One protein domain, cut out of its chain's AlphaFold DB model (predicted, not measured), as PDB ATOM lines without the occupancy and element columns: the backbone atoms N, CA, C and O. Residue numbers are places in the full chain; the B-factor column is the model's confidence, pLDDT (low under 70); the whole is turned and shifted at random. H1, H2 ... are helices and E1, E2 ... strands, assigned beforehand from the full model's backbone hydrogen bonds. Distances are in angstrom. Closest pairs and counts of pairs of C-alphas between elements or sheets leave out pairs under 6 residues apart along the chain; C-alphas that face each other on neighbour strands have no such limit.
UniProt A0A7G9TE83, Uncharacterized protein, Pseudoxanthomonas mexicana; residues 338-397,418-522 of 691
ATOM      1  N   GLN A 338     304.218 332.972 438.878       91.50
ATOM      2  CA  GLN A 338     303.266 333.725 438.057       91.50
ATOM      3  C   GLN A 338     303.880 334.186 436.730       91.50
ATOM      4  O   GLN A 338     303.250 334.023 435.687       91.50
ATOM      5  N   ASN A 339     305.124 334.680 436.734       91.81
ATOM      6  CA  ASN A 339     305.768 335.185 435.520       91.81
ATOM      7  C   ASN A 339     306.065 334.050 434.534       91.81
ATOM      8  O   ASN A 339     305.763 334.145 433.344       91.81
ATOM      9  N   LYS A 340     306.593 332.921 435.026       93.25
ATOM     10  CA  LYS A 340     306.804 331.733 434.181       93.25
ATOM     11  C   LYS A 340     305.493 331.171 433.647       93.25
ATOM     12  O   LYS A 340     305.446 330.741 432.496       93.25
ATOM     13  N   THR A 341     304.439 331.178 434.459       94.44
ATOM     14  CA  THR A 341     303.106 330.728 434.038       94.44
ATOM     15  C   THR A 341     302.566 331.618 432.921       94.44
ATOM     16  O   THR A 341     302.074 331.099 431.920       94.44
ATOM     17  N   GLU A 342     302.754 332.933 433.019       95.38
ATOM     18  CA  GLU A 342     302.355 333.880 431.976       95.38
ATOM     19  C   GLU A 342     303.168 333.706 430.680       95.38
ATOM     20  O   GLU A 342     302.591 333.648 429.594       95.38
ATOM     21  N   ILE A 343     304.489 333.497 430.770       96.38
ATOM     22  CA  ILE A 343     305.330 333.141 429.611       96.38
ATOM     23  C   ILE A 343     304.798 331.876 428.923       96.38
ATOM     24  O   ILE A 343     304.666 331.832 427.697       96.38
ATOM     25  N   LEU A 344     304.479 330.836 429.698       95.62
ATOM     26  CA  LEU A 344     303.932 329.588 429.167       95.62
ATOM     27  C   LEU A 344     302.561 329.796 428.520       95.62
ATOM     28  O   LEU A 344     302.306 329.207 427.469       95.62
ATOM     29  N   ARG A 345     301.715 330.652 429.102       96.06
ATOM     30  CA  ARG A 345     300.379 330.977 428.591       96.06
ATOM     31  C   ARG A 345     300.466 331.689 427.245       96.06
ATOM     32  O   ARG A 345     299.840 331.259 426.278       96.06
ATOM     33  N   VAL A 346     301.296 332.730 427.139       97.50
ATOM     34  CA  VAL A 346     301.496 333.462 425.876       97.50
ATOM     35  C   VAL A 346     302.167 332.572 424.827       97.50
ATOM     36  O   VAL A 346     301.783 332.592 423.657       97.50
ATOM     37  N   ARG A 347     303.112 331.709 425.224       97.12
ATOM     38  CA  ARG A 347     303.682 330.696 424.320       97.12
ATOM     39  C   ARG A 347     302.598 329.735 423.829       97.12
ATOM     40  O   ARG A 347     302.598 329.367 422.656       97.12
ATOM     41  N   GLY A 348     301.672 329.359 424.709       96.44
ATOM     42  CA  GLY A 348     300.458 328.621 424.380       96.44
ATOM     43  C   GLY A 348     299.646 329.316 423.289       96.44
ATOM     44  O   GLY A 348     299.340 328.681 422.286       96.44
ATOM     45  N   LEU A 349     299.402 330.629 423.400       97.81
ATOM     46  CA  LEU A 349     298.696 331.401 422.364       97.81
ATOM     47  C   LEU A 349     299.378 331.318 420.990       97.81
ATOM     48  O   LEU A 349     298.692 331.086 419.996       97.81
ATOM     49  N   PHE A 350     300.711 331.426 420.916       97.62
ATOM     50  CA  PHE A 350     301.434 331.229 419.650       97.62
ATOM     51  C   PHE A 350     301.196 329.838 419.056       97.62
ATOM     52  O   PHE A 350     300.963 329.715 417.853       97.62
ATOM     53  N   ARG A 351     301.231 328.787 419.886       96.19
ATOM     54  CA  ARG A 351     300.978 327.407 419.437       96.19
ATOM     55  C   ARG A 351     299.538 327.216 418.968       96.19
ATOM     56  O   ARG A 351     299.324 326.568 417.950       96.19
ATOM     57  N   LEU A 352     298.568 327.794 419.673       97.25
ATOM     58  CA  LEU A 352     297.151 327.701 419.322       97.25
ATOM     59  C   LEU A 352     296.845 328.439 418.018       97.25
ATOM     60  O   LEU A 352     296.191 327.869 417.151       97.25
ATOM     61  N   VAL A 353     297.362 329.660 417.833       97.88
ATOM     62  CA  VAL A 353     297.236 330.387 416.558       97.88
ATOM     63  C   VAL A 353     297.902 329.599 415.433       97.88
ATOM     64  O   VAL A 353     297.287 329.399 414.391       97.88
ATOM     65  N   ALA A 354     299.110 329.067 415.648       96.31
ATOM     66  CA  ALA A 354     299.793 328.236 414.657       96.31
ATOM     67  C   ALA A 354     299.027 326.948 414.290       96.31
ATOM     68  O   ALA A 354     299.226 326.438 413.191       96.31
ATOM     69  N   ALA A 355     298.150 326.449 415.169       96.12
ATOM     70  CA  ALA A 355     297.314 325.272 414.937       96.12
ATOM     71  C   ALA A 355     295.982 325.571 414.218       96.12
ATOM     72  O   ALA A 355     295.287 324.641 413.815       96.12
ATOM     73  N   GLN A 356     295.596 326.838 414.035       97.06
ATOM     74  CA  GLN A 356     294.433 327.168 413.203       97.06
ATOM     75  C   GLN A 356     294.763 326.922 411.730       97.06
ATOM     76  O   GLN A 356     295.878 327.219 411.296       97.06
ATOM     77  N   TYR A 357     293.805 326.427 410.940       96.94
ATOM     78  CA  TYR A 357     294.096 325.906 409.599       96.94
ATOM     79  C   TYR A 357     294.802 326.930 408.690       96.94
ATOM     80  O   TYR A 357     295.737 326.575 407.976       96.94
ATOM     81  N   GLN A 358     294.433 328.215 408.778       95.88
ATOM     82  CA  GLN A 358     295.053 329.288 407.996       95.88
ATOM     83  C   GLN A 358     296.545 329.504 408.298       95.88
ATOM     84  O   GLN A 358     297.271 330.025 407.456       95.88
ATOM     85  N   HIS A 359     297.015 329.115 409.484       97.00
ATOM     86  CA  HIS A 359     298.417 329.229 409.894       97.00
ATOM     87  C   HIS A 359     299.139 327.887 409.803       97.00
ATOM     88  O   HIS A 359     300.306 327.857 409.409       97.00
ATOM     89  N   ALA A 360     298.438 326.790 410.100       95.56
ATOM     90  CA  ALA A 360     298.959 325.427 410.076       95.56
ATOM     91  C   ALA A 360     299.409 324.993 408.672       95.56
ATOM     92  O   ALA A 360     300.425 324.313 408.537       95.56
ATOM     93  N   LEU A 361     298.726 325.463 407.619       94.81
ATOM     94  CA  LEU A 361     299.144 325.272 406.219       94.81
ATOM     95  C   LEU A 361     300.526 325.868 405.910       94.81
ATOM     96  O   LEU A 361     301.195 325.438 404.973       94.81
ATOM     97  N   PHE A 362     300.959 326.856 406.695       94.12
ATOM     98  CA  PHE A 362     302.148 327.666 406.445       94.12
ATOM     99  C   PHE A 362     303.072 327.684 407.674       94.12
ATOM    100  O   PHE A 362     303.519 328.734 408.137       94.12
ATOM    101  N   GLY A 363     303.405 326.511 408.214       86.56
ATOM    102  CA  GLY A 363     304.204 326.354 409.443       86.56
ATOM    103  C   GLY A 363     305.649 326.897 409.418       86.56
ATOM    104  O   GLY A 363     306.349 326.800 410.425       86.56
ATOM    105  N   ALA A 364     306.114 327.489 408.311       86.75
ATOM    106  CA  ALA A 364     307.455 328.066 408.160       86.75
ATOM    107  C   ALA A 364     307.614 329.413 408.901       86.75
ATOM    108  O   ALA A 364     307.704 330.481 408.291       86.75
ATOM    109  N   TRP A 365     307.609 329.381 410.234       91.56
ATOM    110  CA  TRP A 365     307.946 330.521 411.099       91.56
ATOM    111  C   TRP A 365     309.451 330.856 411.023       91.56
ATOM    112  O   TRP A 365     310.233 329.962 410.708       91.56
ATOM    113  N   PRO A 366     309.880 332.106 411.309       92.56
ATOM    114  CA  PRO A 366     311.283 332.528 411.196       92.56
ATOM    115  C   PRO A 366     312.138 331.997 412.365       92.56
ATOM    116  O   PRO A 366     312.614 332.752 413.217       92.56
ATOM    117  N   VAL A 367     312.275 330.673 412.456       92.56
ATOM    118  CA  VAL A 367     312.977 329.959 413.536       92.56
ATOM    119  C   VAL A 367     314.465 330.305 413.591       92.56
ATOM    120  O   VAL A 367     315.058 330.335 414.667       92.56
ATOM    121  N   GLU A 368     315.061 330.672 412.457       93.81
ATOM    122  CA  GLU A 368     316.440 331.148 412.350       93.81
ATOM    123  C   GLU A 368     316.688 332.435 413.156       93.81
ATOM    124  O   GLU A 368     317.811 332.700 413.586       93.81
ATOM    125  N   ARG A 369     315.636 333.213 413.444       94.31
ATOM    126  CA  ARG A 369     315.717 334.427 414.272       94.31
ATOM    127  C   ARG A 369     315.758 334.125 415.774       94.31
ATOM    128  O   ARG A 369     316.037 335.037 416.547       94.31
ATOM    129  N   ALA A 370     315.508 332.888 416.215       95.31
ATOM    130  CA  ALA A 370     315.343 332.559 417.635       95.31
ATOM    131  C   ALA A 370     316.594 332.842 418.487       95.31
ATOM    132  O   ALA A 370     316.477 333.327 419.614       95.31
ATOM    133  N   VAL A 371     317.787 332.532 417.964       96.00
ATOM    134  CA  VAL A 371     319.062 332.757 418.668       96.00
ATOM    135  C   VAL A 371     319.391 334.248 418.728       96.00
ATOM    136  O   VAL A 371     319.706 334.753 419.803       96.00
ATOM    137  N   GLY A 372     319.249 334.958 417.603       96.50
ATOM    138  CA  GLY A 372     319.443 336.410 417.545       96.50
ATOM    139  C   GLY A 372     318.500 337.148 418.494       96.50
ATOM    140  O   GLY A 372     318.954 337.944 419.308       96.50
ATOM    141  N   LEU A 373     317.212 336.786 418.491       97.38
ATOM    142  CA  LEU A 373     316.221 337.351 419.406       97.38
ATOM    143  C   LEU A 373     316.611 337.131 420.872       97.38
ATOM    144  O   LEU A 373     316.526 338.055 421.669       97.38
ATOM    145  N   ARG A 374     317.091 335.939 421.248       97.62
ATOM    146  CA  ARG A 374     317.546 335.682 422.625       97.62
ATOM    147  C   ARG A 374     318.668 336.636 423.049       97.62
ATOM    148  O   ARG A 374     318.663 337.098 424.186       97.62
ATOM    149  N   ASN A 375     319.623 336.906 422.163       97.44
ATOM    150  CA  ASN A 375     320.735 337.814 422.448       97.44
ATOM    151  C   ASN A 375     320.251 339.265 422.558       97.44
ATOM    152  O   ASN A 375     320.589 339.942 423.528       97.44
ATOM    153  N   ASP A 376     319.385 339.693 421.640       97.31
ATOM    154  CA  ASP A 376     318.787 341.030 421.643       97.31
ATOM    155  C   ASP A 376     317.974 341.278 422.929       97.31
ATOM    156  O   ASP A 376     318.089 342.330 423.557       97.31
ATOM    157  N   LEU A 377     317.211 340.284 423.397       97.06
ATOM    158  CA  LEU A 377     316.450 340.380 424.650       97.06
ATOM    159  C   LEU A 377     317.335 340.436 425.898       97.06
ATOM    160  O   LEU A 377     316.953 341.066 426.887       97.06
ATOM    161  N   LYS A 378     318.503 339.785 425.885       96.69
ATOM    162  CA  LYS A 378     319.491 339.920 426.966       96.69
ATOM    163  C   LYS A 378     320.091 341.321 426.978       96.69
ATOM    164  O   LYS A 378     320.171 341.928 428.041       96.69
ATOM    165  N   GLU A 379     320.456 341.845 425.809       95.25
ATOM    166  CA  GLU A 379     321.017 343.193 425.671       95.25
ATOM    167  C   GLU A 379     320.031 344.277 426.135       95.25
ATOM    168  O   GLU A 379     320.424 345.209 426.836       95.25
ATOM    169  N   LEU A 380     318.744 344.123 425.814       95.25
ATOM    170  CA  LEU A 380     317.679 345.038 426.244       95.25
ATOM    171  C   LEU A 380     317.219 344.826 427.694       95.25
ATOM    172  O   LEU A 380     316.376 345.584 428.167       95.25
ATOM    173  N   LYS A 381     317.729 343.807 428.401       95.00
ATOM    174  CA  LYS A 381     317.244 343.382 429.730       95.00
ATOM    175  C   LYS A 381     315.737 343.067 429.755       95.00
ATOM    176  O   LYS A 381     315.055 343.303 430.743       95.00
ATOM    177  N   LEU A 382     315.221 342.502 428.662       95.44
ATOM    178  CA  LEU A 382     313.814 342.118 428.480       95.44
ATOM    179  C   LEU A 382     313.623 340.594 428.400       95.44
ATOM    180  O   LEU A 382     312.608 340.114 427.902       95.44
ATOM    181  N   SER A 383     314.597 339.819 428.885       93.50
ATOM    182  CA  SER A 383     314.551 338.349 428.843       93.50
ATOM    183  C   SER A 383     313.399 337.752 429.659       93.50
ATOM    184  O   SER A 383     312.917 336.682 429.306       93.50
ATOM    185  N   ASP A 384     312.936 338.459 430.693       93.12
ATOM    186  CA  ASP A 384     311.823 338.033 431.550       93.12
ATOM    187  C   ASP A 384     310.470 338.626 431.132       93.12
ATOM    188  O   ASP A 384     309.451 338.299 431.741       93.12
ATOM    189  N   HIS A 385     310.432 339.480 430.098       96.31
ATOM    190  CA  HIS A 385     309.181 340.051 429.601       96.31
ATOM    191  C   HIS A 385     308.315 338.938 428.989       96.31
ATOM    192  O   HIS A 385     308.742 338.336 427.993       96.31
ATOM    193  N   PRO A 386     307.082 338.698 429.482       96.62
ATOM    194  CA  PRO A 386     306.351 337.476 429.169       96.62
ATOM    195  C   PRO A 386     306.191 337.180 427.680       96.62
ATOM    196  O   PRO A 386     306.509 336.090 427.209       96.62
ATOM    197  N   VAL A 387     305.772 338.190 426.915       97.94
ATOM    198  CA  VAL A 387     305.498 338.069 425.477       97.94
ATOM    199  C   VAL A 387     306.765 337.836 424.648       97.94
ATOM    200  O   VAL A 387     306.777 336.989 423.756       97.94
ATOM    201  N   LEU A 388     307.846 338.560 424.947       98.00
ATOM    202  CA  LEU A 388     309.109 338.477 424.212       98.00
ATOM    203  C   LEU A 388     309.809 337.140 424.479       98.00
ATOM    204  O   LEU A 388     310.265 336.477 423.545       98.00
ATOM    205  N   ALA A 389     309.818 336.708 425.743       97.50
ATOM    206  CA  ALA A 389     310.313 335.398 426.142       97.50
ATOM    207  C   ALA A 389     309.484 334.269 425.512       97.50
ATOM    208  O   ALA A 389     310.045 333.318 424.963       97.50
ATOM    209  N   ALA A 390     308.152 334.385 425.527       97.75
ATOM    210  CA  ALA A 390     307.249 333.421 424.905       97.75
ATOM    211  C   ALA A 390     307.490 333.282 423.398       97.75
ATOM    212  O   ALA A 390     307.569 332.159 422.894       97.75
ATOM    213  N   LEU A 391     307.660 334.402 422.686       98.06
ATOM    214  CA  LEU A 391     307.991 334.391 421.265       98.06
ATOM    215  C   LEU A 391     309.337 333.703 421.009       98.06
ATOM    216  O   LEU A 391     309.432 332.834 420.140       98.06
ATOM    217  N   GLN A 392     310.373 334.055 421.776       97.75
ATOM    218  CA  GLN A 392     311.690 333.429 421.656       97.75
ATOM    219  C   GLN A 392     311.598 331.911 421.863       97.75
ATOM    220  O   GLN A 392     312.163 331.152 421.074       97.75
ATOM    221  N   GLN A 393     310.866 331.460 422.885       96.50
ATOM    222  CA  GLN A 393     310.657 330.037 423.147       96.50
ATOM    223  C   GLN A 393     309.867 329.353 422.028       96.50
ATOM    224  O   GLN A 393     310.218 328.243 421.644       96.50
ATOM    225  N   PHE A 394     308.838 330.003 421.480       96.31
ATOM    226  CA  PHE A 394     308.051 329.474 420.365       96.31
ATOM    227  C   PHE A 394     308.888 329.285 419.092       96.31
ATOM    228  O   PHE A 394     308.782 328.241 418.443       96.31
ATOM    229  N   LEU A 395     309.729 330.267 418.746       96.25
ATOM    230  CA  LEU A 395     310.631 330.183 417.591       96.25
ATOM    231  C   LEU A 395     311.749 329.151 417.796       96.25
ATOM    232  O   LEU A 395     312.283 328.639 416.820       96.25
ATOM    233  N   ALA A 396     312.087 328.828 419.047       94.62
ATOM    234  CA  ALA A 396     313.082 327.815 419.385       94.62
ATOM    235  C   ALA A 396     312.536 326.372 419.399       94.62
ATOM    236  O   ALA A 396     313.314 325.441 419.608       94.62
ATOM    237  N   LEU A 397     311.226 326.164 419.210       90.44
ATOM    238  CA  LEU A 397     310.638 324.822 419.143       90.44
ATOM    239  C   LEU A 397     311.114 324.066 417.894       90.44
ATOM    240  O   LEU A 397     311.210 324.640 416.810       90.44
ATOM    241  N   LEU A 418     303.086 329.109 398.308       97.00
ATOM    242  CA  LEU A 418     301.772 329.747 398.431       97.00
ATOM    243  C   LEU A 418     301.595 330.666 399.641       97.00
ATOM    244  O   LEU A 418     300.575 331.348 399.697       97.00
ATOM    245  N   ASP A 419     302.534 330.718 400.590       97.12
ATOM    246  CA  ASP A 419     302.328 331.445 401.851       97.12
ATOM    247  C   ASP A 419     301.914 332.916 401.620       97.12
ATOM    248  O   ASP A 419     302.711 333.710 401.098       97.12
ATOM    249  N   PRO A 420     300.685 333.310 402.027       96.81
ATOM    250  CA  PRO A 420     300.186 334.675 401.855       96.81
ATOM    251  C   PRO A 420     301.057 335.734 402.533       96.81
ATOM    252  O   PRO A 420     301.028 336.901 402.147       96.81
ATOM    253  N   ALA A 421     301.878 335.347 403.515       95.62
ATOM    254  CA  ALA A 421     302.839 336.246 404.143       95.62
ATOM    255  C   ALA A 421     303.781 336.916 403.129       95.62
ATOM    256  O   ALA A 421     304.193 338.051 403.354       95.62
ATOM    257  N   PHE A 422     304.076 336.255 402.005       95.12
ATOM    258  CA  PHE A 422     304.981 336.744 400.960       95.12
ATOM    259  C   PHE A 422     304.262 337.216 399.692       95.12
ATOM    260  O   PHE A 422     304.913 337.455 398.676       95.12
ATOM    261  N   ALA A 423     302.934 337.334 399.733       94.94
ATOM    262  CA  ALA A 423     302.148 337.824 398.612       94.94
ATOM    263  C   ALA A 423     302.501 339.266 398.241       94.94
ATOM    264  O   ALA A 423     302.880 340.069 399.104       94.94
ATOM    265  N   ASN A 424     302.372 339.577 396.948       93.00
ATOM    266  CA  ASN A 424     302.573 340.932 396.452       93.00
ATOM    267  C   ASN A 424     301.608 341.893 397.184       93.00
ATOM    268  O   ASN A 424     300.408 341.608 397.224       93.00
ATOM    269  N   PRO A 425     302.102 343.011 397.754       94.38
ATOM    270  CA  PRO A 425     301.271 343.993 398.450       94.38
ATOM    271  C   PRO A 425     300.067 344.498 397.639       94.38
ATOM    272  O   PRO A 425     299.031 344.811 398.223       94.38
ATOM    273  N   SER A 426     300.165 344.530 396.305       94.25
ATOM    274  CA  SER A 426     299.092 345.007 395.425       94.25
ATOM    275  C   SER A 426     297.922 344.031 395.266       94.25
ATOM    276  O   SER A 426     296.917 344.395 394.661       94.25
ATOM    277  N   LEU A 427     298.039 342.785 395.738       94.50
ATOM    278  CA  LEU A 427     296.959 341.803 395.627       94.50
ATOM    279  C   LEU A 427     295.797 342.163 396.558       94.50
ATOM    280  O   LEU A 427     296.002 342.534 397.717       94.50
ATOM    281  N   GLU A 428     294.579 342.008 396.042       94.00
ATOM    282  CA  GLU A 428     293.338 342.236 396.778       94.00
ATOM    283  C   GLU A 428     292.790 340.939 397.372       94.00
ATOM    284  O   GLU A 428     292.645 339.932 396.681       94.00
ATOM    285  N   ALA A 429     292.394 340.997 398.639       93.31
ATOM    286  CA  ALA A 429     291.675 339.944 399.328       93.31
ATOM    287  C   ALA A 429     290.238 340.371 399.638       93.31
ATOM    288  O   ALA A 429     289.989 341.437 400.214       93.31
ATOM    289  N   VAL A 430     289.283 339.511 399.279       90.19
ATOM    290  CA  VAL A 430     287.865 339.681 399.618       90.19
ATOM    291  C   VAL A 430     287.657 339.249 401.063       90.19
ATOM    292  O   VAL A 430     287.905 338.104 401.425       90.19
ATOM    293  N   VAL A 431     287.204 340.179 401.896       84.31
ATOM    294  CA  VAL A 431     287.049 339.978 403.345       84.31
ATOM    295  C   VAL A 431     285.588 339.815 403.745       84.31
ATOM    296  O   VAL A 431     285.265 339.151 404.723       84.31
ATOM    297  N   SER A 432     284.695 340.429 402.976       81.44
ATOM    298  CA  SER A 432     283.247 340.260 403.064       81.44
ATOM    299  C   SER A 432     282.643 340.534 401.687       81.44
ATOM    300  O   SER A 432     283.354 341.003 400.798       81.44
ATOM    301  N   ALA A 433     281.336 340.309 401.524       78.12
ATOM    302  CA  ALA A 433     280.629 340.562 400.265       78.12
ATOM    303  C   ALA A 433     280.906 341.963 399.677       78.12
ATOM    304  O   ALA A 433     281.071 342.098 398.471       78.12
ATOM    305  N   ASN A 434     281.044 342.982 400.536       82.00
ATOM    306  CA  ASN A 434     281.190 344.378 400.113       82.00
ATOM    307  C   ASN A 434     282.562 344.986 400.436       82.00
ATOM    308  O   ASN A 434     282.764 346.179 400.230       82.00
ATOM    309  N   THR A 435     283.502 344.214 400.994       86.50
ATOM    310  CA  THR A 435     284.798 344.756 401.432       86.50
ATOM    311  C   THR A 435     285.947 343.963 400.843       86.50
ATOM    312  O   THR A 435     286.108 342.772 401.126       86.50
ATOM    313  N   LYS A 436     286.797 344.671 400.101       91.62
ATOM    314  CA  LYS A 436     288.114 344.216 399.663       91.62
ATOM    315  C   LYS A 436     289.196 344.998 400.395       91.62
ATOM    316  O   LYS A 436     288.962 346.122 400.841       91.62
ATOM    317  N   MET A 437     290.369 344.400 400.534       92.69
ATOM    318  CA  MET A 437     291.555 345.079 401.051       92.69
ATOM    319  C   MET A 437     292.794 344.600 400.316       92.69
ATOM    320  O   MET A 437     292.869 343.431 399.943       92.69
ATOM    321  N   THR A 438     293.768 345.485 400.148       95.44
ATOM    322  CA  THR A 438     295.080 345.096 399.626       95.44
ATOM    323  C   THR A 438     295.993 344.656 400.763       95.44
ATOM    324  O   THR A 438     295.839 345.091 401.910       95.44
ATOM    325  N   PHE A 439     296.979 343.812 400.466       96.06
ATOM    326  CA  PHE A 439     298.000 343.478 401.461       96.06
ATOM    327  C   PHE A 439     298.878 344.684 401.830       96.06
ATOM    328  O   PHE A 439     299.294 344.790 402.980       96.06
ATOM    329  N   GLU A 440     299.069 345.641 400.921       96.75
ATOM    330  CA  GLU A 440     299.762 346.908 401.185       96.75
ATOM    331  C   GLU A 440     299.100 347.708 402.316       96.75
ATOM    332  O   GLU A 440     299.782 348.244 403.194       96.75
ATOM    333  N   GLN A 441     297.762 347.751 402.352       95.12
ATOM    334  CA  GLN A 441     297.033 348.402 403.443       95.12
ATOM    335  C   GLN A 441     297.329 347.746 404.797       95.12
ATOM    336  O   GLN A 441     297.376 348.445 405.810       95.12
ATOM    337  N   LEU A 442     297.529 346.425 404.831       95.00
ATOM    338  CA  LEU A 442     297.910 345.716 406.052       95.00
ATOM    339  C   LEU A 442     299.354 346.019 406.432       95.00
ATOM    340  O   LEU A 442     299.608 346.369 407.585       95.00
ATOM    341  N   ASP A 443     300.273 345.937 405.471       96.31
ATOM    342  CA  ASP A 443     301.694 346.197 405.693       96.31
ATOM    343  C   ASP A 443     301.913 347.580 406.283       96.31
ATOM    344  O   ASP A 443     302.580 347.714 407.307       96.31
ATOM    345  N   ARG A 444     301.290 348.600 405.684       97.00
ATOM    346  CA  ARG A 444     301.402 349.981 406.151       97.00
ATOM    347  C   ARG A 444     300.954 350.106 407.605       97.00
ATOM    348  O   ARG A 444     301.657 350.715 408.402       97.00
ATOM    349  N   ARG A 445     299.835 349.491 407.986       96.94
ATOM    350  CA  ARG A 445     299.314 349.594 409.360       96.94
ATOM    351  C   ARG A 445     300.164 348.842 410.370       96.94
ATOM    352  O   ARG A 445     300.516 349.411 411.395       96.94
ATOM    353  N   PHE A 446     300.545 347.601 410.070       97.31
ATOM    354  CA  PHE A 446     301.432 346.838 410.951       97.31
ATOM    355  C   PHE A 446     302.846 347.429 411.019       97.31
ATOM    356  O   PHE A 446     303.515 347.256 412.035       97.31
ATOM    357  N   SER A 447     303.293 348.152 409.985       95.06
ATOM    358  CA  SER A 447     304.562 348.886 410.018       95.06
ATOM    359  C   SER A 447     304.529 350.073 410.983       95.06
ATOM    360  O   SER A 447     305.553 350.357 411.602       95.06
ATOM    361  N   LEU A 448     303.364 350.713 411.169       94.94
ATOM    362  CA  LEU A 448     303.166 351.813 412.117       94.94
ATOM    363  C   LEU A 448     303.077 351.300 413.560       94.94
ATOM    364  O   LEU A 448     303.844 351.743 414.416       94.94
ATOM    365  N   SER A 449     302.170 350.356 413.828       97.38
ATOM    366  CA  SER A 449     302.060 349.662 415.117       97.38
ATOM    367  C   SER A 449     301.225 348.385 415.005       97.38
ATOM    368  O   SER A 449     300.349 348.254 414.144       97.38
ATOM    369  N   ILE A 450     301.430 347.446 415.932       98.38
ATOM    370  CA  ILE A 450     300.601 346.232 416.005       98.38
ATOM    371  C   ILE A 450     299.152 346.576 416.372       98.38
ATOM    372  O   ILE A 450     298.223 345.977 415.823       98.38
ATOM    373  N   LYS A 451     298.956 347.585 417.232       98.12
ATOM    374  CA  LYS A 451     297.638 348.103 417.619       98.12
ATOM    375  C   LYS A 451     296.803 348.505 416.409       98.12
ATOM    376  O   LYS A 451     295.673 348.046 416.253       98.12
ATOM    377  N   GLU A 452     297.366 349.340 415.538       97.69
ATOM    378  CA  GLU A 452     296.653 349.868 414.377       97.69
ATOM    379  C   GLU A 452     296.245 348.750 413.408       97.69
ATOM    380  O   GLU A 452     295.094 348.698 412.961       97.69
ATOM    381  N   GLY A 453     297.161 347.817 413.125       97.31
ATOM    382  CA  GLY A 453     296.872 346.638 412.307       97.31
ATOM    383  C   GLY A 453     295.775 345.757 412.917       97.31
ATOM    384  O   GLY A 453     294.809 345.405 412.234       97.31
ATOM    385  N   ARG A 454     295.868 345.452 414.219       97.62
ATOM    386  CA  ARG A 454     294.869 344.656 414.953       97.62
ATOM    387  C   ARG A 454     293.487 345.301 414.902       97.62
ATOM    388  O   ARG A 454     292.524 344.633 414.534       97.62
ATOM    389  N   GLU A 455     293.367 346.578 415.258       97.31
ATOM    390  CA  GLU A 455     292.079 347.280 415.296       97.31
ATOM    391  C   GLU A 455     291.439 347.378 413.910       97.31
ATOM    392  O   GLU A 455     290.227 347.193 413.769       97.31
ATOM    393  N   PHE A 456     292.244 347.620 412.873       95.38
ATOM    394  CA  PHE A 456     291.776 347.659 411.491       95.38
ATOM    395  C   PHE A 456     291.146 346.330 411.049       95.38
ATOM    396  O   PHE A 456     290.083 346.330 410.414       95.38
ATOM    397  N   LEU A 457     291.776 345.208 411.403       94.88
ATOM    398  CA  LEU A 457     291.289 343.865 411.089       94.88
ATOM    399  C   LEU A 457     290.108 343.440 411.964       94.88
ATOM    400  O   LEU A 457     289.142 342.854 411.473       94.88
ATOM    401  N   GLN A 458     290.151 343.771 413.252       93.81
ATOM    402  CA  GLN A 458     289.104 343.430 414.208       93.81
ATOM    403  C   GLN A 458     287.782 344.137 413.877       93.81
ATOM    404  O   GLN A 458     286.734 343.493 413.890       93.81
ATOM    405  N   LYS A 459     287.821 345.422 413.487       91.81
ATOM    406  CA  LYS A 459     286.633 346.182 413.037       91.81
ATOM    407  C   LYS A 459     285.914 345.523 411.854       91.81
ATOM    408  O   LYS A 459     284.707 345.670 411.710       91.81
ATOM    409  N   ARG A 460     286.647 344.769 411.028       90.44
ATOM    410  CA  ARG A 460     286.129 344.045 409.856       90.44
ATOM    411  C   ARG A 460     285.825 342.571 410.130       90.44
ATOM    412  O   ARG A 460     285.510 341.842 409.198       90.44
ATOM    413  N   LYS A 461     285.908 342.127 411.392       89.81
ATOM    414  CA  LYS A 461     285.691 340.731 411.816       89.81
ATOM    415  C   LYS A 461     286.605 339.732 411.088       89.81
ATOM    416  O   LYS A 461     286.251 338.572 410.902       89.81
ATOM    417  N   CYS A 462     287.811 340.171 410.723       90.19
ATOM    418  CA  CYS A 462     288.804 339.325 410.063       90.19
ATOM    419  C   CYS A 462     289.599 338.464 411.040       90.19
ATOM    420  O   CYS A 462     290.471 337.735 410.607       90.19
ATOM    421  N   LEU A 463     289.418 338.559 412.348       94.94
ATOM    422  CA  LEU A 463     290.270 337.838 413.293       94.94
ATOM    423  C   LEU A 463     289.413 336.925 414.151       94.94
ATOM    424  O   LEU A 463     288.332 337.310 414.594       94.94
ATOM    425  N   SER A 464     289.906 335.717 414.375       95.25
ATOM    426  CA  SER A 464     289.406 334.832 415.422       95.25
ATOM    427  C   SER A 464     289.776 335.366 416.807       95.25
ATOM    428  O   SER A 464     290.713 336.154 416.954       95.25
ATOM    429  N   THR A 465     289.078 334.895 417.842       96.19
ATOM    430  CA  THR A 465     289.348 335.277 419.237       96.19
ATOM    431  C   THR A 465     290.807 335.017 419.631       96.19
ATOM    432  O   THR A 465     291.442 335.884 420.223       96.19
ATOM    433  N   LEU A 466     291.378 333.877 419.219       96.50
ATOM    434  CA  LEU A 466     292.790 333.544 419.453       96.50
ATOM    435  C   LEU A 466     293.763 334.531 418.796       96.50
ATOM    436  O   LEU A 466     294.736 334.946 419.423       96.50
ATOM    437  N   GLU A 467     293.518 334.907 417.539       98.00
ATOM    438  CA  GLU A 467     294.375 335.863 416.829       98.00
ATOM    439  C   GLU A 467     294.305 337.247 417.478       98.00
ATOM    440  O   GLU A 467     295.331 337.907 417.612       98.00
ATOM    441  N   VAL A 468     293.117 337.675 417.925       98.19
ATOM    442  CA  VAL A 468     292.956 338.930 418.675       98.19
ATOM    443  C   VAL A 468     293.742 338.886 419.984       98.19
ATOM    444  O   VAL A 468     294.469 339.836 420.270       98.19
ATOM    445  N   ASP A 469     293.630 337.806 420.757       97.81
ATOM    446  CA  ASP A 469     294.321 337.660 422.042       97.81
ATOM    447  C   ASP A 469     295.849 337.679 421.870       97.81
ATOM    448  O   ASP A 469     296.548 338.382 422.603       97.81
ATOM    449  N   LEU A 470     296.377 336.977 420.860       98.44
ATOM    450  CA  LEU A 470     297.809 336.998 420.562       98.44
ATOM    451  C   LEU A 470     298.278 338.376 420.070       98.44
ATOM    452  O   LEU A 470     299.328 338.854 420.496       98.44
ATOM    453  N   LEU A 471     297.515 339.035 419.191       98.56
ATOM    454  CA  LEU A 471     297.871 340.365 418.689       98.56
ATOM    455  C   LEU A 471     297.829 341.434 419.788       98.56
ATOM    456  O   LEU A 471     298.644 342.349 419.747       98.56
ATOM    457  N   LYS A 472     296.938 341.312 420.781       98.31
ATOM    458  CA  LYS A 472     296.943 342.178 421.972       98.31
ATOM    459  C   LYS A 472     298.204 341.982 422.813       98.31
ATOM    460  O   LYS A 472     298.851 342.961 423.158       98.31
ATOM    461  N   ALA A 473     298.606 340.734 423.066       97.94
ATOM    462  CA  ALA A 473     299.861 340.460 423.768       97.94
ATOM    463  C   ALA A 473     301.070 341.037 423.000       97.94
ATOM    464  O   ALA A 473     301.955 341.665 423.576       97.94
ATOM    465  N   LEU A 474     301.095 340.878 421.674       98.44
ATOM    466  CA  LEU A 474     302.137 341.461 420.824       98.44
ATOM    467  C   LEU A 474     302.134 343.002 420.843       98.44
ATOM    468  O   LEU A 474     303.205 343.602 420.835       98.44
ATOM    469  N   GLU A 475     300.962 343.637 420.892       97.88
ATOM    470  CA  GLU A 475     300.806 345.093 421.024       97.88
ATOM    471  C   GLU A 475     301.402 345.639 422.329       97.88
ATOM    472  O   GLU A 475     302.045 346.691 422.310       97.88
ATOM    473  N   GLU A 476     301.246 344.925 423.446       96.81
ATOM    474  CA  GLU A 476     301.864 345.303 424.724       96.81
ATOM    475  C   GLU A 476     303.397 345.320 424.610       96.81
ATOM    476  O   GLU A 476     304.049 346.280 425.025       96.81
ATOM    477  N   ALA A 477     303.978 344.303 423.965       97.25
ATOM    478  CA  ALA A 477     305.419 344.241 423.723       97.25
ATOM    479  C   ALA A 477     305.909 345.309 422.723       97.25
ATOM    480  O   ALA A 477     306.972 345.896 422.927       97.25
ATOM    481  N   ASP A 478     305.144 345.595 421.663       97.75
ATOM    482  CA  ASP A 478     305.430 346.669 420.694       97.75
ATOM    483  C   ASP A 478     305.438 348.052 421.368       97.75
ATOM    484  O   ASP A 478     306.316 348.879 421.097       97.75
ATOM    485  N   SER A 479     304.508 348.273 422.302       96.06
ATOM    486  CA  SER A 479     304.437 349.489 423.116       96.06
ATOM    487  C   SER A 479     305.632 349.586 424.063       96.06
ATOM    488  O   SER A 479     306.322 350.601 424.061       96.06
ATOM    489  N   LYS A 480     305.977 348.499 424.769       95.25
ATOM    490  CA  LYS A 480     307.142 348.449 425.670       95.25
ATOM    491  C   LYS A 480     308.459 348.771 424.962       95.25
ATOM    492  O   LYS A 480     309.315 349.455 425.515       95.25
ATOM    493  N   LEU A 481     308.635 348.289 423.732       94.94
ATOM    494  CA  LEU A 481     309.813 348.586 422.908       94.94
ATOM    495  C   LEU A 481     309.828 350.029 422.382       94.94
ATOM    496  O   LEU A 481     310.837 350.467 421.831       94.94
ATOM    497  N   SER A 482     308.726 350.764 422.524       92.44
ATOM    498  CA  SER A 482     308.626 352.191 422.210       92.44
ATOM    499  C   SER A 482     308.944 353.090 423.410       92.44
ATOM    500  O   SER A 482     309.208 354.273 423.208       92.44
ATOM    501  N   ASP A 483     309.005 352.534 424.626       93.25
ATOM    502  CA  ASP A 483     309.346 353.274 425.841       93.25
ATOM    503  C   ASP A 483     310.760 353.870 425.769       93.25
ATOM    504  O   ASP A 483     311.738 353.192 425.429       93.25
ATOM    505  N   GLU A 484     310.896 355.126 426.202       88.62
ATOM    506  CA  GLU A 484     312.177 355.839 426.225       88.62
ATOM    507  C   GLU A 484     313.235 355.097 427.058       88.62
ATOM    508  O   GLU A 484     314.385 354.974 426.638       88.62
ATOM    509  N   GLY A 485     312.836 354.507 428.191       87.56
ATOM    510  CA  GLY A 485     313.736 353.748 429.065       87.56
ATOM    511  C   GLY A 485     314.361 352.512 428.405       87.56
ATOM    512  O   GLY A 485     315.468 352.121 428.769       87.56
ATOM    513  N   VAL A 486     313.693 351.921 427.408       88.50
ATOM    514  CA  VAL A 486     314.230 350.797 426.624       88.50
ATOM    515  C   VAL A 486     315.056 351.318 425.446       88.50
ATOM    516  O   VAL A 486     316.154 350.821 425.181       88.50
ATOM    517  N   ARG A 487     314.561 352.344 424.742       89.88
ATOM    518  CA  ARG A 487     315.189 352.851 423.512       89.88
ATOM    519  C   ARG A 487     316.454 353.659 423.734       89.88
ATOM    520  O   ARG A 487     317.378 353.534 422.934       89.88
ATOM    521  N   ARG A 488     316.513 354.472 424.790       87.44
ATOM    522  CA  ARG A 488     317.574 355.472 424.998       87.44
ATOM    523  C   ARG A 488     318.979 354.874 424.973       87.44
ATOM    524  O   ARG A 488     319.901 355.499 424.462       87.44
ATOM    525  N   HIS A 489     319.146 353.663 425.502       79.69
ATOM    526  CA  HIS A 489     320.457 353.020 425.591       79.69
ATOM    527  C   HIS A 489     320.805 352.157 424.374       79.69
ATOM    528  O   HIS A 489     321.984 352.023 424.050       79.69
ATOM    529  N   LYS A 490     319.810 351.535 423.727       91.62
ATOM    530  CA  LYS A 490     320.007 350.507 422.688       91.62
ATOM    531  C   LYS A 490     318.960 350.617 421.564       91.62
ATOM    532  O   LYS A 490     318.200 349.671 421.340       91.62
ATOM    533  N   PRO A 491     318.921 351.740 420.821       93.25
ATOM    534  CA  PRO A 491     317.844 352.026 419.871       93.25
ATOM    535  C   PRO A 491     317.785 351.014 418.720       93.25
ATOM    536  O   PRO A 491     316.718 350.479 418.435       93.25
ATOM    537  N   ALA A 492     318.931 350.663 418.130       95.44
ATOM    538  CA  ALA A 492     318.987 349.711 417.019       95.44
ATOM    539  C   ALA A 492     318.534 348.294 417.421       95.44
ATOM    540  O   ALA A 492     317.876 347.608 416.643       95.44
ATOM    541  N   THR A 493     318.867 347.836 418.634       96.44
ATOM    542  CA  THR A 493     318.426 346.522 419.132       96.44
ATOM    543  C   THR A 493     316.925 346.526 419.425       96.44
ATOM    544  O   THR A 493     316.228 345.596 419.020       96.44
ATOM    545  N   ALA A 494     316.399 347.591 420.040       96.25
ATOM    546  CA  ALA A 494     314.960 347.746 420.255       96.25
ATOM    547  C   ALA A 494     314.180 347.764 418.927       96.25
ATOM    548  O   ALA A 494     313.173 347.070 418.798       96.25
ATOM    549  N   GLU A 495     314.683 348.485 417.921       95.56
ATOM    550  CA  GLU A 495     314.088 348.555 416.585       95.56
ATOM    551  C   GLU A 495     314.083 347.193 415.876       95.56
ATOM    552  O   GLU A 495     313.052 346.793 415.341       95.56
ATOM    553  N   ARG A 496     315.182 346.423 415.930       96.31
ATOM    554  CA  ARG A 496     315.220 345.061 415.359       96.31
ATOM    555  C   ARG A 496     314.175 344.137 415.982       96.31
ATOM    556  O   ARG A 496     313.478 343.427 415.253       96.31
ATOM    557  N   VAL A 497     314.068 344.124 417.314       97.69
ATOM    558  CA  VAL A 497     313.086 343.283 418.020       97.69
ATOM    559  C   VAL A 497     311.668 343.728 417.668       97.69
ATOM    560  O   VAL A 497     310.821 342.891 417.356       97.69
ATOM    561  N   GLN A 498     311.417 345.037 417.640       97.31
ATOM    562  CA  GLN A 498     310.113 345.590 417.291       97.31
ATOM    563  C   GLN A 498     309.719 345.265 415.843       97.31
ATOM    564  O   GLN A 498     308.595 344.830 415.589       97.31
ATOM    565  N   ALA A 499     310.649 345.402 414.897       96.88
ATOM    566  CA  ALA A 499     310.440 345.038 413.501       96.88
ATOM    567  C   ALA A 499     310.096 343.548 413.354       96.88
ATOM    568  O   ALA A 499     309.191 343.197 412.596       96.88
ATOM    569  N   LEU A 500     310.751 342.666 414.122       97.44
ATOM    570  CA  LEU A 500     310.416 341.241 414.146       97.44
ATOM    571  C   LEU A 500     308.995 340.990 414.679       97.44
ATOM    572  O   LEU A 500     308.262 340.203 414.076       97.44
ATOM    573  N   LEU A 501     308.578 341.663 415.760       97.88
ATOM    574  CA  LEU A 501     307.206 341.549 416.277       97.88
ATOM    575  C   LEU A 501     306.173 341.988 415.239       97.88
ATOM    576  O   LEU A 501     305.209 341.264 414.984       97.88
ATOM    577  N   ARG A 502     306.392 343.147 414.611       97.94
ATOM    578  CA  ARG A 502     305.503 343.699 413.578       97.94
ATOM    579  C   ARG A 502     305.435 342.799 412.351       97.94
ATOM    580  O   ARG A 502     304.351 342.587 411.815       97.94
ATOM    581  N   LEU A 503     306.553 342.187 411.954       96.56
ATOM    582  CA  LEU A 503     306.596 341.201 410.874       96.56
ATOM    583  C   LEU A 503     305.772 339.951 411.209       96.56
ATOM    584  O   LEU A 503     305.022 339.467 410.361       96.56
ATOM    585  N   ILE A 504     305.872 339.435 412.437       97.56
ATOM    586  CA  ILE A 504     305.086 338.276 412.885       97.56
ATOM    587  C   ILE A 504     303.594 338.621 412.954       97.56
ATOM    588  O   ILE A 504     302.769 337.849 412.464       97.56
ATOM    589  N   ALA A 505     303.242 339.785 413.500       98.25
ATOM    590  CA  ALA A 505     301.864 340.262 413.556       98.25
ATOM    591  C   ALA A 505     301.263 340.462 412.155       98.25
ATOM    592  O   ALA A 505     300.163 339.979 411.877       98.25
ATOM    593  N   CYS A 506     302.014 341.087 411.241       97.88
ATOM    594  CA  CYS A 506     301.605 341.252 409.848       97.88
ATOM    595  C   CYS A 506     301.418 339.898 409.155       97.88
ATOM    596  O   CYS A 506     300.414 339.679 408.479       97.88
ATOM    597  N   ARG A 507     302.328 338.941 409.384       97.38
ATOM    598  CA  ARG A 507     302.208 337.568 408.875       97.38
ATOM    599  C   ARG A 507     300.921 336.888 409.349       97.38
ATOM    600  O   ARG A 507     300.256 336.254 408.532       97.38
ATOM    601  N   ILE A 508     300.548 337.040 410.623       97.94
ATOM    602  CA  ILE A 508     299.275 336.526 411.154       97.94
ATOM    603  C   ILE A 508     298.097 337.170 410.405       97.94
ATOM    604  O   ILE A 508     297.232 336.457 409.900       97.94
ATOM    605  N   GLY A 509     298.089 338.497 410.257       96.94
ATOM    606  CA  GLY A 509     297.033 339.209 409.526       96.94
ATOM    607  C   GLY A 509     296.911 338.773 408.060       96.94
ATOM    608  O   GLY A 509     295.821 338.410 407.608       96.94
ATOM    609  N   ARG A 510     298.038 338.740 407.336       97.25
ATOM    610  CA  ARG A 510     298.120 338.324 405.927       97.25
ATOM    611  C   ARG A 510     297.629 336.897 405.722       97.25
ATOM    612  O   ARG A 510     296.806 336.677 404.843       97.25
ATOM    613  N   ARG A 511     298.072 335.931 406.535       97.12
ATOM    614  CA  ARG A 511     297.609 334.532 406.435       97.12
ATOM    615  C   ARG A 511     296.131 334.394 406.766       97.12
ATOM    616  O   ARG A 511     295.400 333.752 406.020       97.12
ATOM    617  N   SER A 512     295.677 335.055 407.829       95.88
ATOM    618  CA  SER A 512     294.273 335.016 408.236       95.88
ATOM    619  C   SER A 512     293.352 335.445 407.096       95.88
ATOM    620  O   SER A 512     292.358 334.783 406.802       95.88
ATOM    621  N   ILE A 513     293.674 336.531 406.402       95.38
ATOM    622  CA  ILE A 513     292.849 337.032 405.296       95.38
ATOM    623  C   ILE A 513     293.114 336.285 403.993       95.38
ATOM    624  O   ILE A 513     292.167 335.871 403.328       95.38
ATOM    625  N   GLY A 514     294.382 336.084 403.638       96.38
ATOM    626  CA  GLY A 514     294.781 335.453 402.385       96.38
ATOM    627  C   GLY A 514     294.195 334.055 402.239       96.38
ATOM    628  O   GLY A 514     293.540 333.770 401.246       96.38
ATOM    629  N   VAL A 515     294.298 333.209 403.266       96.31
ATOM    630  CA  VAL A 515     293.780 331.834 403.180       96.31
ATOM    631  C   VAL A 515     292.258 331.794 403.078       96.31
ATOM    632  O   VAL A 515     291.734 331.118 402.198       96.31
ATOM    633  N   ARG A 516     291.539 332.553 403.917       94.81
ATOM    634  CA  ARG A 516     290.061 332.610 403.883       94.81
ATOM    635  C   ARG A 516     289.503 333.246 402.617       94.81
ATOM    636  O   ARG A 516     288.351 333.018 402.280       94.81
ATOM    637  N   SER A 517     290.320 334.025 401.919       94.38
ATOM    638  CA  SER A 517     289.976 334.602 400.626       94.38
ATOM    639  C   SER A 517     290.595 333.843 399.458       94.38
ATOM    640  O   SER A 517     290.379 334.250 398.332       94.38
ATOM    641  N   GLY A 518     291.352 332.760 399.668       95.19
ATOM    642  CA  GLY A 518     292.025 331.989 398.616       95.19
ATOM    643  C   GLY A 518     293.128 332.750 397.864       95.19
ATOM    644  O   GLY A 518     293.488 332.360 396.752       95.19
ATOM    645  N   VAL A 519     293.638 333.835 398.451       96.44
ATOM    646  CA  VAL A 519     294.714 334.680 397.925       96.44
ATOM    647  C   VAL A 519     296.044 334.250 398.541       96.44
ATOM    648  O   VAL A 519     296.263 334.333 399.750       96.44
ATOM    649  N   THR A 520     296.945 333.789 397.681       96.38
ATOM    650  CA  THR A 520     298.279 333.261 397.996       96.38
ATOM    651  C   THR A 520     299.365 334.108 397.333       96.38
ATOM    652  O   THR A 520     299.059 335.059 396.604       96.38
ATOM    653  N   ARG A 521     300.637 333.753 397.576       93.44
ATOM    654  CA  ARG A 521     301.828 334.486 397.115       93.44
ATOM    655  C   ARG A 521     301.759 334.998 395.666       93.44
ATOM    656  O   ARG A 521     302.045 336.167 395.431       93.44
ATOM    657  N   ASP A 522     301.367 334.126 394.739       91.12
ATOM    658  CA  ASP A 522     301.312 334.385 393.292       91.12
ATOM    659  C   ASP A 522     299.903 334.139 392.713       91.12
ATOM    660  O   ASP A 522     299.747 333.635 391.599       91.12
TER     661      ASP A 522
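What this domain is: This is residues 338 to 397 and 418 to 522 of the 691 residues of an uncharacterized protein of Pseudoxanthomonas mexicana (UniProt A0A7G9TE83). The long helix H9 runs through the middle of an elongated body of helices. H6 and H7 lie along it in an up-and-down bundle of three, each helix running against the one before it; H5 also packs on H9, while H1, H3 and H4 make a further group on H7 and H9. The small hairpin E1 E2 is at one end of the body and the short helix H8 at the other. The printed part has 165 residues, with named elements in the order H1 H2 H3 H4 E1 E2 H5 H6 H7 H8 H9; E1 and E2 form an antiparallel sheet, and the class is mostly helix. It is compact, with a radius of gyration of the C-alphas of 15.6 A, and spans 46 by 29 by 27 A.

How they stand to each other: H1, residues 338 to 355, touches H4, residues 386 to 395, at a steep tilt of 45 degrees, the same way, closest at C-alphas 343 and 386, 4.5 A. With residues 346 to 353 alone, H1 touches H7, residues 465 to 480; C-alphas 349 and 470 are closest, 5.9 A. H2, residues 357 to 360, touches residues 508 to 516 of H9, residues 491 to 516, closest at C-alphas 358 and 515, 5.6 A. H3, residues 369 to 379, forms a helical hairpin with H4, closest at C-alphas 370 and 395, 5.3 A. E1, residues 428 to 432, and E2, residues 435 to 438, form a hairpin, with N 429 and O 437 within hydrogen-bond range at 2.8 A. H5, residues 439 to 448, touches H9 at a shallow tilt of 30 degrees, opposite ways, closest at C-alphas 446 and 506, 5.7 A. H6, residues 450 to 459, forms a helical hairpin with H7, closest at C-alphas 450 and 475, 5.2 A. H7 and H9 touch at a shallow tilt of 16 degrees, opposite ways, closest at C-alphas 478 and 498, 5.9 A. H8, residues 484 to 487, is close to H9 but not clearly touching, closest at C-alphas 487 and 494, 6.1 A. H9 is the hub, touching five helices. Every O i to N i+4 pair is within hydrogen-bond range in H1, H3, H4, H5, H6 and H7, and 21 of 22 are in H9; H2 and H8 are too short for one.

Where its parts are: H1 begins at C-alpha 338 (303.266, 333.725, 438.057) and is 25.3 A long. H7 is 23.1 A long. H9 is 37.5 A long and ends at C-alpha 516 (290.061, 332.610, 403.883).

The domain as a whole: The C-alphas of Ala 433 and His 489 are the two farthest apart, 48.8 A. Residues 398 to 417 are not printed; C-alphas 397 and 418 are 23.1 A apart across this cut. Of the links that are printed whole, none is long. No printed residue has a pLDDT under 70.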